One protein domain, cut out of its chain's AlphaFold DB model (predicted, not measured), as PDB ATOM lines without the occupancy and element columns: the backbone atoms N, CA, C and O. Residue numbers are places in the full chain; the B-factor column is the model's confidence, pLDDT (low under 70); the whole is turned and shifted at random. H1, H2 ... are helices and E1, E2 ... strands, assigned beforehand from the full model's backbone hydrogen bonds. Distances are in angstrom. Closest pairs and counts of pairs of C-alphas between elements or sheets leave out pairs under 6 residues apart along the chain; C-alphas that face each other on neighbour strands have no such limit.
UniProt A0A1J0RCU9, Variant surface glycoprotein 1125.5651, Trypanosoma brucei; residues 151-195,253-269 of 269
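AT A GLANCE: This is residues 151 to 195 and 253 to 269 of the 269 residues of the protein "Variant surface glycoprotein 1125.5651" of Trypanosoma brucei (UniProt A0A1J0RCU9). One long helix, H2, makes the longest axis; the shorter helix H3 packs on its first half on one side, running opposite ways, and a two-strand hairpin, E1 and E2, sits by the same part of H2 on another side. The short helix H1 lies at that end, in the link from the hairpin to H2, while residues 189 to 195 of H2 stick out free at the other end. The printed part has 62 residues, with two named strands and three named helices in the order E1, E2, H1, H2, H3, and the class is mostly helix. The sheet has the order E1 - E2 and is antiparallel. The whole is only just compact, close to loose, with a radius of gyration of the C-alphas of 12.4 A and spans of 38 by 28 by 17 A.

IN THESE COORDINATES: E1 is residues 152 to 156, beginning at C-alpha 152 at (-10.455, 32.596, -32.564), and is 12.0 A long from first to last C-alpha. E2 is residues 159 to 163, 12.5 A long. H1 is residues 165 to 168, 5.1 A long. H2 is residues 172 to 195, 35.0 A long, from C-alpha 172 at (-14.328, 33.248, -46.452). H3 is residues 255 to 267, 19.1 A long, ending at C-alpha 267 at (-12.420, 42.764, -42.234).

HOW THE PARTS SIT: E1 and E2 form a hairpin, with 170 degrees between their directions; N 154 and O 161 are 3.0 A apart and N 161 and O 154 2.8 A, both within hydrogen-bond range. The closest C-alphas of E1 and H2 are those of Ile 154 and Val 177, 7.9 A apart. H1 and H2 are close but not clearly touching, the closest C-alphas being those of Leu 168 and Gly 174 at 4.3 A. H2 touches H3 with residues 174 to 185 alone; the closest C-alphas, those of Tyr 181 and Pro 260, are 6.0 A apart. H2 and H3 stand at a shallow tilt of 30 degrees, opposite ways. E1 and E2 are both apart from H3. Every O i to N i+4 pair is within hydrogen-bond range in H2, against 7 of 9 in H3, and H1 is too short for such a pair.

THE WHOLE: The two C-alphas farthest apart are those of Glu 167 and Ser 195, at 38.2 A. Residues 196 to 252 are not printed, and C-alphas 195 and 253 are 18.8 A apart across this cut. The links printed whole, E1 to E2, E2 to H1 and H1 to H2, are tight. The mean pLDDT of the printed part is 70.6; residues 191 to 195 and 253 to 269 are under 70, and the mean of H3 is 41.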
ATOM      1  N   LYS A 151      -6.533  34.025 -30.226       88.06
ATOM      2  CA  LYS A 151      -6.924  33.055 -31.251       88.06
ATOM      3  C   LYS A 151      -8.434  32.907 -31.237       88.06
ATOM      4  O   LYS A 151      -9.029  32.779 -30.167       88.06
ATOM      5  N   ILE A 152      -9.038  32.895 -32.416       87.00
ATOM      6  CA  ILE A 152     -10.455  32.596 -32.564       87.00
ATOM      7  C   ILE A 152     -10.582  31.079 -32.656       87.00
ATOM      8  O   ILE A 152     -10.121  30.477 -33.623       87.00
ATOM      9  N   ASP A 153     -11.166  30.483 -31.616       89.50
ATOM     10  CA  ASP A 153     -11.486  29.058 -31.521       89.50
ATOM     11  C   ASP A 153     -13.005  28.914 -31.399       89.50
ATOM     12  O   ASP A 153     -13.582  29.067 -30.320       89.50
ATOM     13  N   ILE A 154     -13.662  28.699 -32.538       87.00
ATOM     14  CA  ILE A 154     -15.106  28.474 -32.602       87.00
ATOM     15  C   ILE A 154     -15.408  27.206 -33.389       87.00
ATOM     16  O   ILE A 154     -14.689  26.828 -34.312       87.00
ATOM     17  N   LYS A 155     -16.518  26.553 -33.047       89.38
ATOM     18  CA  LYS A 155     -17.043  25.414 -33.798       89.38
ATOM     19  C   LYS A 155     -18.430  25.764 -34.309       89.38
ATOM     20  O   LYS A 155     -19.358  25.926 -33.521       89.38
ATOM     21  N   ILE A 156     -18.569  25.856 -35.626       85.62
ATOM     22  CA  ILE A 156     -19.857  26.098 -36.275       85.62
ATOM     23  C   ILE A 156     -20.345  24.758 -36.818       85.62
ATOM     24  O   ILE A 156     -19.769  24.206 -37.756       85.62
ATOM     25  N   ARG A 157     -21.399  24.207 -36.202       83.69
ATOM     26  CA  ARG A 157     -21.899  22.844 -36.460       83.69
ATOM     27  C   ARG A 157     -20.782  21.804 -36.261       83.69
ATOM     28  O   ARG A 157     -20.467  21.480 -35.122       83.69
ATOM     29  N   ASN A 158     -20.149  21.338 -37.340       85.75
ATOM     30  CA  ASN A 158     -19.044  20.374 -37.317       85.75
ATOM     31  C   ASN A 158     -17.716  20.929 -37.842       85.75
ATOM     32  O   ASN A 158     -16.727  20.201 -37.839       85.75
ATOM     33  N   THR A 159     -17.667  22.203 -38.231       87.25
ATOM     34  CA  THR A 159     -16.458  22.825 -38.773       87.25
ATOM     35  C   THR A 159     -15.763  23.633 -37.676       87.25
ATOM     36  O   THR A 159     -16.296  24.662 -37.249       87.25
ATOM     37  N   PRO A 160     -14.606  23.173 -37.165       90.62
ATOM     38  CA  PRO A 160     -13.795  23.966 -36.255       90.62
ATOM     39  C   PRO A 160     -13.027  25.042 -37.032       90.62
ATOM     40  O   PRO A 160     -12.405  24.757 -38.053       90.62
ATOM     41  N   ILE A 161     -13.021  26.263 -36.508       88.44
ATOM     42  CA  ILE A 161     -12.188  27.366 -36.981       88.44
ATOM     43  C   ILE A 161     -11.273  27.751 -35.825       88.44
ATOM     44  O   ILE A 161     -11.744  28.205 -34.784       88.44
ATOM     45  N   LYS A 162      -9.968  27.521 -36.013       92.56
ATOM     46  CA  LYS A 162      -8.902  27.784 -35.037       92.56
ATOM     47  C   LYS A 162      -7.792  28.595 -35.688       92.56
ATOM     48  O   LYS A 162      -6.770  28.040 -36.087       92.56
ATOM     49  N   LYS A 163      -8.026  29.893 -35.854       87.38
ATOM     50  CA  LYS A 163      -7.127  30.810 -36.570       87.38
ATOM     51  C   LYS A 163      -6.988  32.118 -35.805       87.38
ATOM     52  O   LYS A 163      -7.846  32.465 -34.989       87.38
ATOM     53  N   ASN A 164      -5.894  32.832 -36.028       86.12
ATOM     54  CA  ASN A 164      -5.758  34.188 -35.497       86.12
ATOM     55  C   ASN A 164      -6.505  35.210 -36.391       86.12
ATOM     56  O   ASN A 164      -6.818  34.894 -37.542       86.12
ATOM     57  N   PRO A 165      -6.812  36.422 -35.889       84.50
ATOM     58  CA  PRO A 165      -7.509  37.446 -36.666       84.50
ATOM     59  C   PRO A 165      -6.841  37.788 -38.006       84.50
ATOM     60  O   PRO A 165      -7.545  37.982 -38.992       84.50
ATOM     61  N   PHE A 166      -5.504  37.790 -38.086       84.69
ATOM     62  CA  PHE A 166      -4.779  38.083 -39.330       84.69
ATOM     63  C   PHE A 166      -4.928  36.986 -40.383       84.69
ATOM     64  O   PHE A 166      -5.021  37.283 -41.566       84.69
ATOM     65  N   GLU A 167      -4.983  35.723 -39.965       85.56
ATOM     66  CA  GLU A 167      -5.231  34.583 -40.860       85.56
ATOM     67  C   GLU A 167      -6.677  34.528 -41.361       85.56
ATOM     68  O   GLU A 167      -6.964  33.870 -42.361       85.56
ATOM     69  N   LEU A 168      -7.597  35.171 -40.642       87.19
ATOM     70  CA  LEU A 168      -9.004  35.257 -41.013       87.19
ATOM     71  C   LEU A 168      -9.291  36.475 -41.897       87.19
ATOM     72  O   LEU A 168     -10.260  36.440 -42.661       87.19
ATOM     73  N   ALA A 169      -8.456  37.512 -41.832       84.25
ATOM     74  CA  ALA A 169      -8.640  38.746 -42.578       84.25
ATOM     75  C   ALA A 169      -8.749  38.519 -44.094       84.25
ATOM     76  O   ALA A 169      -7.909  37.857 -44.694       84.25
ATOM     77  N   GLY A 170      -9.823  39.032 -44.708       81.06
ATOM     78  CA  GLY A 170     -10.082  38.888 -46.146       81.06
ATOM     79  C   GLY A 170     -10.420  37.466 -46.622       81.06
ATOM     80  O   GLY A 170     -10.455  37.219 -47.826       81.06
ATOM     81  N   THR A 171     -10.671  36.515 -45.714       89.62
ATOM     82  CA  THR A 171     -10.991  35.118 -46.068       89.62
ATOM     83  C   THR A 171     -12.480  34.795 -45.912       89.62
ATOM     84  O   THR A 171     -13.189  35.415 -45.119       89.62
ATOM     85  N   ALA A 172     -12.958  33.757 -46.611       88.38
ATOM     86  CA  ALA A 172     -14.328  33.248 -46.452       88.38
ATOM     87  C   ALA A 172     -14.614  32.741 -45.021       88.38
ATOM     88  O   ALA A 172     -15.708  32.943 -44.486       88.38
ATOM     89  N   ASP A 173     -13.611  32.138 -44.373       87.19
ATOM     90  CA  ASP A 173     -13.695  31.745 -42.962       87.19
ATOM     91  C   ASP A 173     -13.864  32.976 -42.064       87.19
ATOM     92  O   ASP A 173     -14.681  32.955 -41.147       87.19
ATOM     93  N   GLY A 174     -13.147  34.068 -42.347       87.56
ATOM     94  CA  GLY A 174     -13.270  35.333 -41.620       87.56
ATOM     95  C   GLY A 174     -14.671  35.936 -41.701       87.56
ATOM     96  O   GLY A 174     -15.231  36.314 -40.674       87.56
ATOM     97  N   VAL A 175     -15.280  35.940 -42.891       86.75
ATOM     98  CA  VAL A 175     -16.680  36.373 -43.076       86.75
ATOM     99  C   VAL A 175     -17.636  35.501 -42.259       86.75
ATOM    100  O   VAL A 175     -18.529  36.013 -41.584       86.75
ATOM    101  N   THR A 176     -17.423  34.184 -42.264       87.56
ATOM    102  CA  THR A 176     -18.255  33.231 -41.513       87.56
ATOM    103  C   THR A 176     -18.133  33.440 -40.002       87.56
ATOM    104  O   THR A 176     -19.138  33.456 -39.291       87.56
ATOM    105  N   VAL A 177     -16.909  33.637 -39.504       88.38
ATOM    106  CA  VAL A 177     -16.626  33.954 -38.098       88.38
ATOM    107  C   VAL A 177     -17.303  35.265 -37.692       88.38
ATOM    108  O   VAL A 177     -17.940  35.317 -36.639       88.38
ATOM    109  N   LEU A 178     -17.204  36.310 -38.519       86.25
ATOM    110  CA  LEU A 178     -17.834  37.602 -38.243       86.25
ATOM    111  C   LEU A 178     -19.359  37.473 -38.172       86.25
ATOM    112  O   LEU A 178     -19.968  37.900 -37.190       86.25
ATOM    113  N   ALA A 179     -19.965  36.830 -39.171       87.94
ATOM    114  CA  ALA A 179     -21.403  36.584 -39.203       87.94
ATOM    115  C   ALA A 179     -21.872  35.763 -37.990       87.94
ATOM    116  O   ALA A 179     -22.920  36.056 -37.416       87.94
ATOM    117  N   TYR A 180     -21.081  34.774 -37.559       87.81
ATOM    118  CA  TYR A 180     -21.369  33.989 -36.360       87.81
ATOM    119  C   TYR A 180     -21.414  34.855 -35.095       87.81
ATOM    120  O   TYR A 180     -22.370  34.748 -34.327       87.81
ATOM    121  N   TYR A 181     -20.424  35.726 -34.874       86.81
ATOM    122  CA  TYR A 181     -20.416  36.596 -33.693       86.81
ATOM    123  C   TYR A 181     -21.531  37.647 -33.726       86.81
ATOM    124  O   TYR A 181     -22.183  37.843 -32.702       86.81
ATOM    125  N   LEU A 182     -21.811  38.250 -34.887       86.38
ATOM    126  CA  LEU A 182     -22.934  39.182 -35.055       86.38
ATOM    127  C   LEU A 182     -24.283  38.501 -34.789       86.38
ATOM    128  O   LEU A 182     -25.125  39.025 -34.063       86.38
ATOM    129  N   GLY A 183     -24.482  37.301 -35.342       84.12
ATOM    130  CA  GLY A 183     -25.696  36.520 -35.118       84.12
ATOM    131  C   GLY A 183     -25.856  36.094 -33.659       84.12
ATOM    132  O   GLY A 183     -26.957  36.160 -33.113       84.12
ATOM    133  N   LYS A 184     -24.757  35.701 -33.002       85.19
ATOM    134  CA  LYS A 184     -24.750  35.351 -31.579       85.19
ATOM    135  C   LYS A 184     -25.146  36.545 -30.706       85.19
ATOM    136  O   LYS A 184     -26.001  36.393 -29.840       85.19
ATOM    137  N   GLU A 185     -24.581  37.721 -30.965       80.19
ATOM    138  CA  GLU A 185     -24.924  38.954 -30.248       80.19
ATOM    139  C   GLU A 185     -26.405  39.327 -30.428       80.19
ATOM    140  O   GLU A 185     -27.099  39.626 -29.453       80.19
ATOM    141  N   ALA A 186     -26.919  39.260 -31.661       80.06
ATOM    142  CA  ALA A 186     -28.325  39.539 -31.945       80.06
ATOM    143  C   ALA A 186     -29.269  38.577 -31.201       80.06
ATOM    144  O   ALA A 186     -30.282  39.009 -30.643       80.06
ATOM    145  N   ALA A 187     -28.923  37.287 -31.144       83.50
ATOM    146  CA  ALA A 187     -29.693  36.283 -30.416       83.50
ATOM    147  C   ALA A 187     -29.677  36.524 -28.895       83.50
ATOM    148  O   ALA A 187     -30.725  36.453 -28.253       83.50
ATOM    149  N   GLU A 188     -28.518  36.856 -28.321       84.31
ATOM    150  CA  GLU A 188     -28.388  37.193 -26.896       84.31
ATOM    151  C   GLU A 188     -29.215  38.439 -26.535       84.31
ATOM    152  O   GLU A 188     -29.931  38.448 -25.529       84.31
ATOM    153  N   LYS A 189     -29.198  39.471 -27.388       78.38
ATOM    154  CA  LYS A 189     -30.008  40.683 -27.195       78.38
ATOM    155  C   LYS A 189     -31.513  40.392 -27.243       78.38
ATOM    156  O   LYS A 189     -32.256  40.915 -26.413       78.38
ATOM    157  N   ALA A 190     -31.956  39.535 -28.163       74.50
ATOM    158  CA  ALA A 190     -33.360  39.137 -28.278       74.50
ATOM    159  C   ALA A 190     -33.851  38.320 -27.065       74.50
ATOM    160  O   ALA A 190     -35.007  38.437 -26.652       74.50
ATOM    161  N   GLN A 191     -32.978  37.515 -26.454       69.06
ATOM    162  CA  GLN A 191     -33.309  36.764 -25.238       69.06
ATOM    163  C   GLN A 191     -33.486  37.675 -24.015       69.06
ATOM    164  O   GLN A 191     -34.359  37.418 -23.183       69.06
ATOM    165  N   LEU A 192     -32.714  38.761 -23.923       58.59
ATOM    166  CA  LEU A 192     -32.860  39.754 -22.854       58.59
ATOM    167  C   LEU A 192     -34.182  40.534 -22.969       58.59
ATOM    168  O   LEU A 192     -34.854  40.722 -21.956       58.59
ATOM    169  N   SER A 193     -34.612  40.899 -24.183       54.75
ATOM    170  CA  SER A 193     -35.905  41.575 -24.397       54.75
ATOM    171  C   SER A 193     -37.114  40.649 -24.208       54.75
ATOM    172  O   SER A 193     -38.139  41.074 -23.681       54.75
ATOM    173  N   GLY A 194     -36.996  39.363 -24.566       45.69
ATOM    174  CA  GLY A 194     -38.061  38.375 -24.333       45.69
ATOM    175  C   GLY A 194     -38.287  38.052 -22.847       45.69
ATOM    176  O   GLY A 194     -39.399  37.699 -22.446       45.69
ATOM    177  N   SER A 195     -37.257  38.213 -22.011       45.69
ATOM    178  CA  SER A 195     -37.360  38.050 -20.554       45.69
ATOM    179  C   SER A 195     -38.141  39.197 -19.892       45.69
ATOM    180  O   SER A 195     -38.943  38.959 -18.987       45.69
ATOM    181  N   LEU A 253     -21.056  47.586 -21.083       32.62
ATOM    182  CA  LEU A 253     -21.251  47.632 -22.538       32.62
ATOM    183  C   LEU A 253     -20.471  46.436 -23.068       32.62
ATOM    184  O   LEU A 253     -19.240  46.516 -23.116       32.62
ATOM    185  N   SER A 254     -21.181  45.313 -23.223       32.59
ATOM    186  CA  SER A 254     -20.655  43.969 -23.015       32.59
ATOM    187  C   SER A 254     -19.324  43.783 -23.735       32.59
ATOM    188  O   SER A 254     -19.103  44.282 -24.839       32.59
ATOM    189  N   ALA A 255     -18.413  43.030 -23.121       33.41
ATOM    190  CA  ALA A 255     -17.192  42.593 -23.787       33.41
ATOM    191  C   ALA A 255     -17.496  41.868 -25.122       33.41
ATOM    192  O   ALA A 255     -16.609  41.733 -25.956       33.41
ATOM    193  N   VAL A 256     -18.761  41.477 -25.331       32.00
ATOM    194  CA  VAL A 256     -19.319  40.833 -26.518       32.00
ATOM    195  C   VAL A 256     -19.706  41.819 -27.632       32.00
ATOM    196  O   VAL A 256     -19.586  41.416 -28.774       32.00
ATOM    197  N   ILE A 257     -20.030  43.099 -27.371       36.59
ATOM    198  CA  ILE A 257     -20.215  44.128 -28.435       36.59
ATOM    199  C   ILE A 257     -18.854  44.514 -29.054       36.59
ATOM    200  O   ILE A 257     -18.740  44.914 -30.214       36.59
ATOM    201  N   LYS A 258     -17.771  44.388 -28.276       44.09
ATOM    202  CA  LYS A 258     -16.442  44.888 -28.661       44.09
ATOM    203  C   LYS A 258     -15.719  44.012 -29.684       44.09
ATOM    204  O   LYS A 258     -15.011  44.540 -30.529       44.09
ATOM    205  N   VAL A 259     -15.894  42.695 -29.621       37.91
ATOM    206  CA  VAL A 259     -15.251  41.741 -30.541       37.91
ATOM    207  C   VAL A 259     -15.808  41.829 -31.975       37.91
ATOM    208  O   VAL A 259     -14.995  41.972 -32.887       37.91
ATOM    209  N   PRO A 260     -17.135  41.821 -32.222       42.44
ATOM    210  CA  PRO A 260     -17.683  41.937 -33.570       42.44
ATOM    211  C   PRO A 260     -17.467  43.328 -34.174       42.44
ATOM    212  O   PRO A 260     -17.174  43.403 -35.360       42.44
ATOM    213  N   PHE A 261     -17.510  44.416 -33.391       45.97
ATOM    214  CA  PHE A 261     -17.233  45.759 -33.922       45.97
ATOM    215  C   PHE A 261     -15.756  45.936 -34.317       45.97
ATOM    216  O   PHE A 261     -15.460  46.476 -35.380       45.97
ATOM    217  N   LEU A 262     -14.815  45.422 -33.513       47.56
ATOM    218  CA  LEU A 262     -13.388  45.456 -33.857       47.56
ATOM    219  C   LEU A 262     -13.047  44.516 -35.019       47.56
ATOM    220  O   LEU A 262     -12.228  44.878 -35.855       47.56
ATOM    221  N   LEU A 263     -13.694  43.351 -35.121       44.81
ATOM    222  CA  LEU A 263     -13.537  42.460 -36.275       44.81
ATOM    223  C   LEU A 263     -14.168  43.041 -37.550       44.81
ATOM    224  O   LEU A 263     -13.572  42.916 -38.614       44.81
ATOM    225  N   ALA A 264     -15.327  43.701 -37.466       40.94
ATOM    226  CA  ALA A 264     -15.989  44.311 -38.621       40.94
ATOM    227  C   ALA A 264     -15.154  45.445 -39.234       40.94
ATOM    228  O   ALA A 264     -15.004  45.497 -40.450       40.94
ATOM    229  N   VAL A 265     -14.549  46.302 -38.403       47.06
ATOM    230  CA  VAL A 265     -13.647  47.368 -38.878       47.06
ATOM    231  C   VAL A 265     -12.378  46.789 -39.523       47.06
ATOM    232  O   VAL A 265     -11.863  47.369 -40.471       47.06
ATOM    233  N   PHE A 266     -11.894  45.630 -39.061       45.16
ATOM    234  CA  PHE A 266     -10.691  44.985 -39.603       45.16
ATOM    235  C   PHE A 266     -10.909  44.147 -40.864       45.16
ATOM    236  O   PHE A 266      -9.967  43.954 -41.621       45.16
ATOM    237  N   LEU A 267     -12.112  43.615 -41.079       40.19
ATOM    238  CA  LEU A 267     -12.420  42.764 -42.234       40.19
ATOM    239  C   LEU A 267     -12.902  43.547 -43.464       40.19
ATOM    240  O   LEU A 267     -12.987  42.968 -44.544       40.19
ATOM    241  N   LEU A 268     -13.224  44.834 -43.299       33.59
ATOM    242  CA  LEU A 268     -13.670  45.741 -44.365       33.59
ATOM    243  C   LEU A 268     -12.547  46.619 -44.952       33.59
ATOM    244  O   LEU A 268     -12.820  47.387 -45.873       33.59
ATOM    245  N   VAL A 269     -11.314  46.510 -44.440       29.48
ATOM    246  CA  VAL A 269     -10.113  47.217 -44.931       29.48
ATOM    247  C   VAL A 269      -9.145  46.243 -45.585       29.48
ATOM    248  O   VAL A 269      -8.919  45.161 -45.000       29.48
TER     249      VAL A 269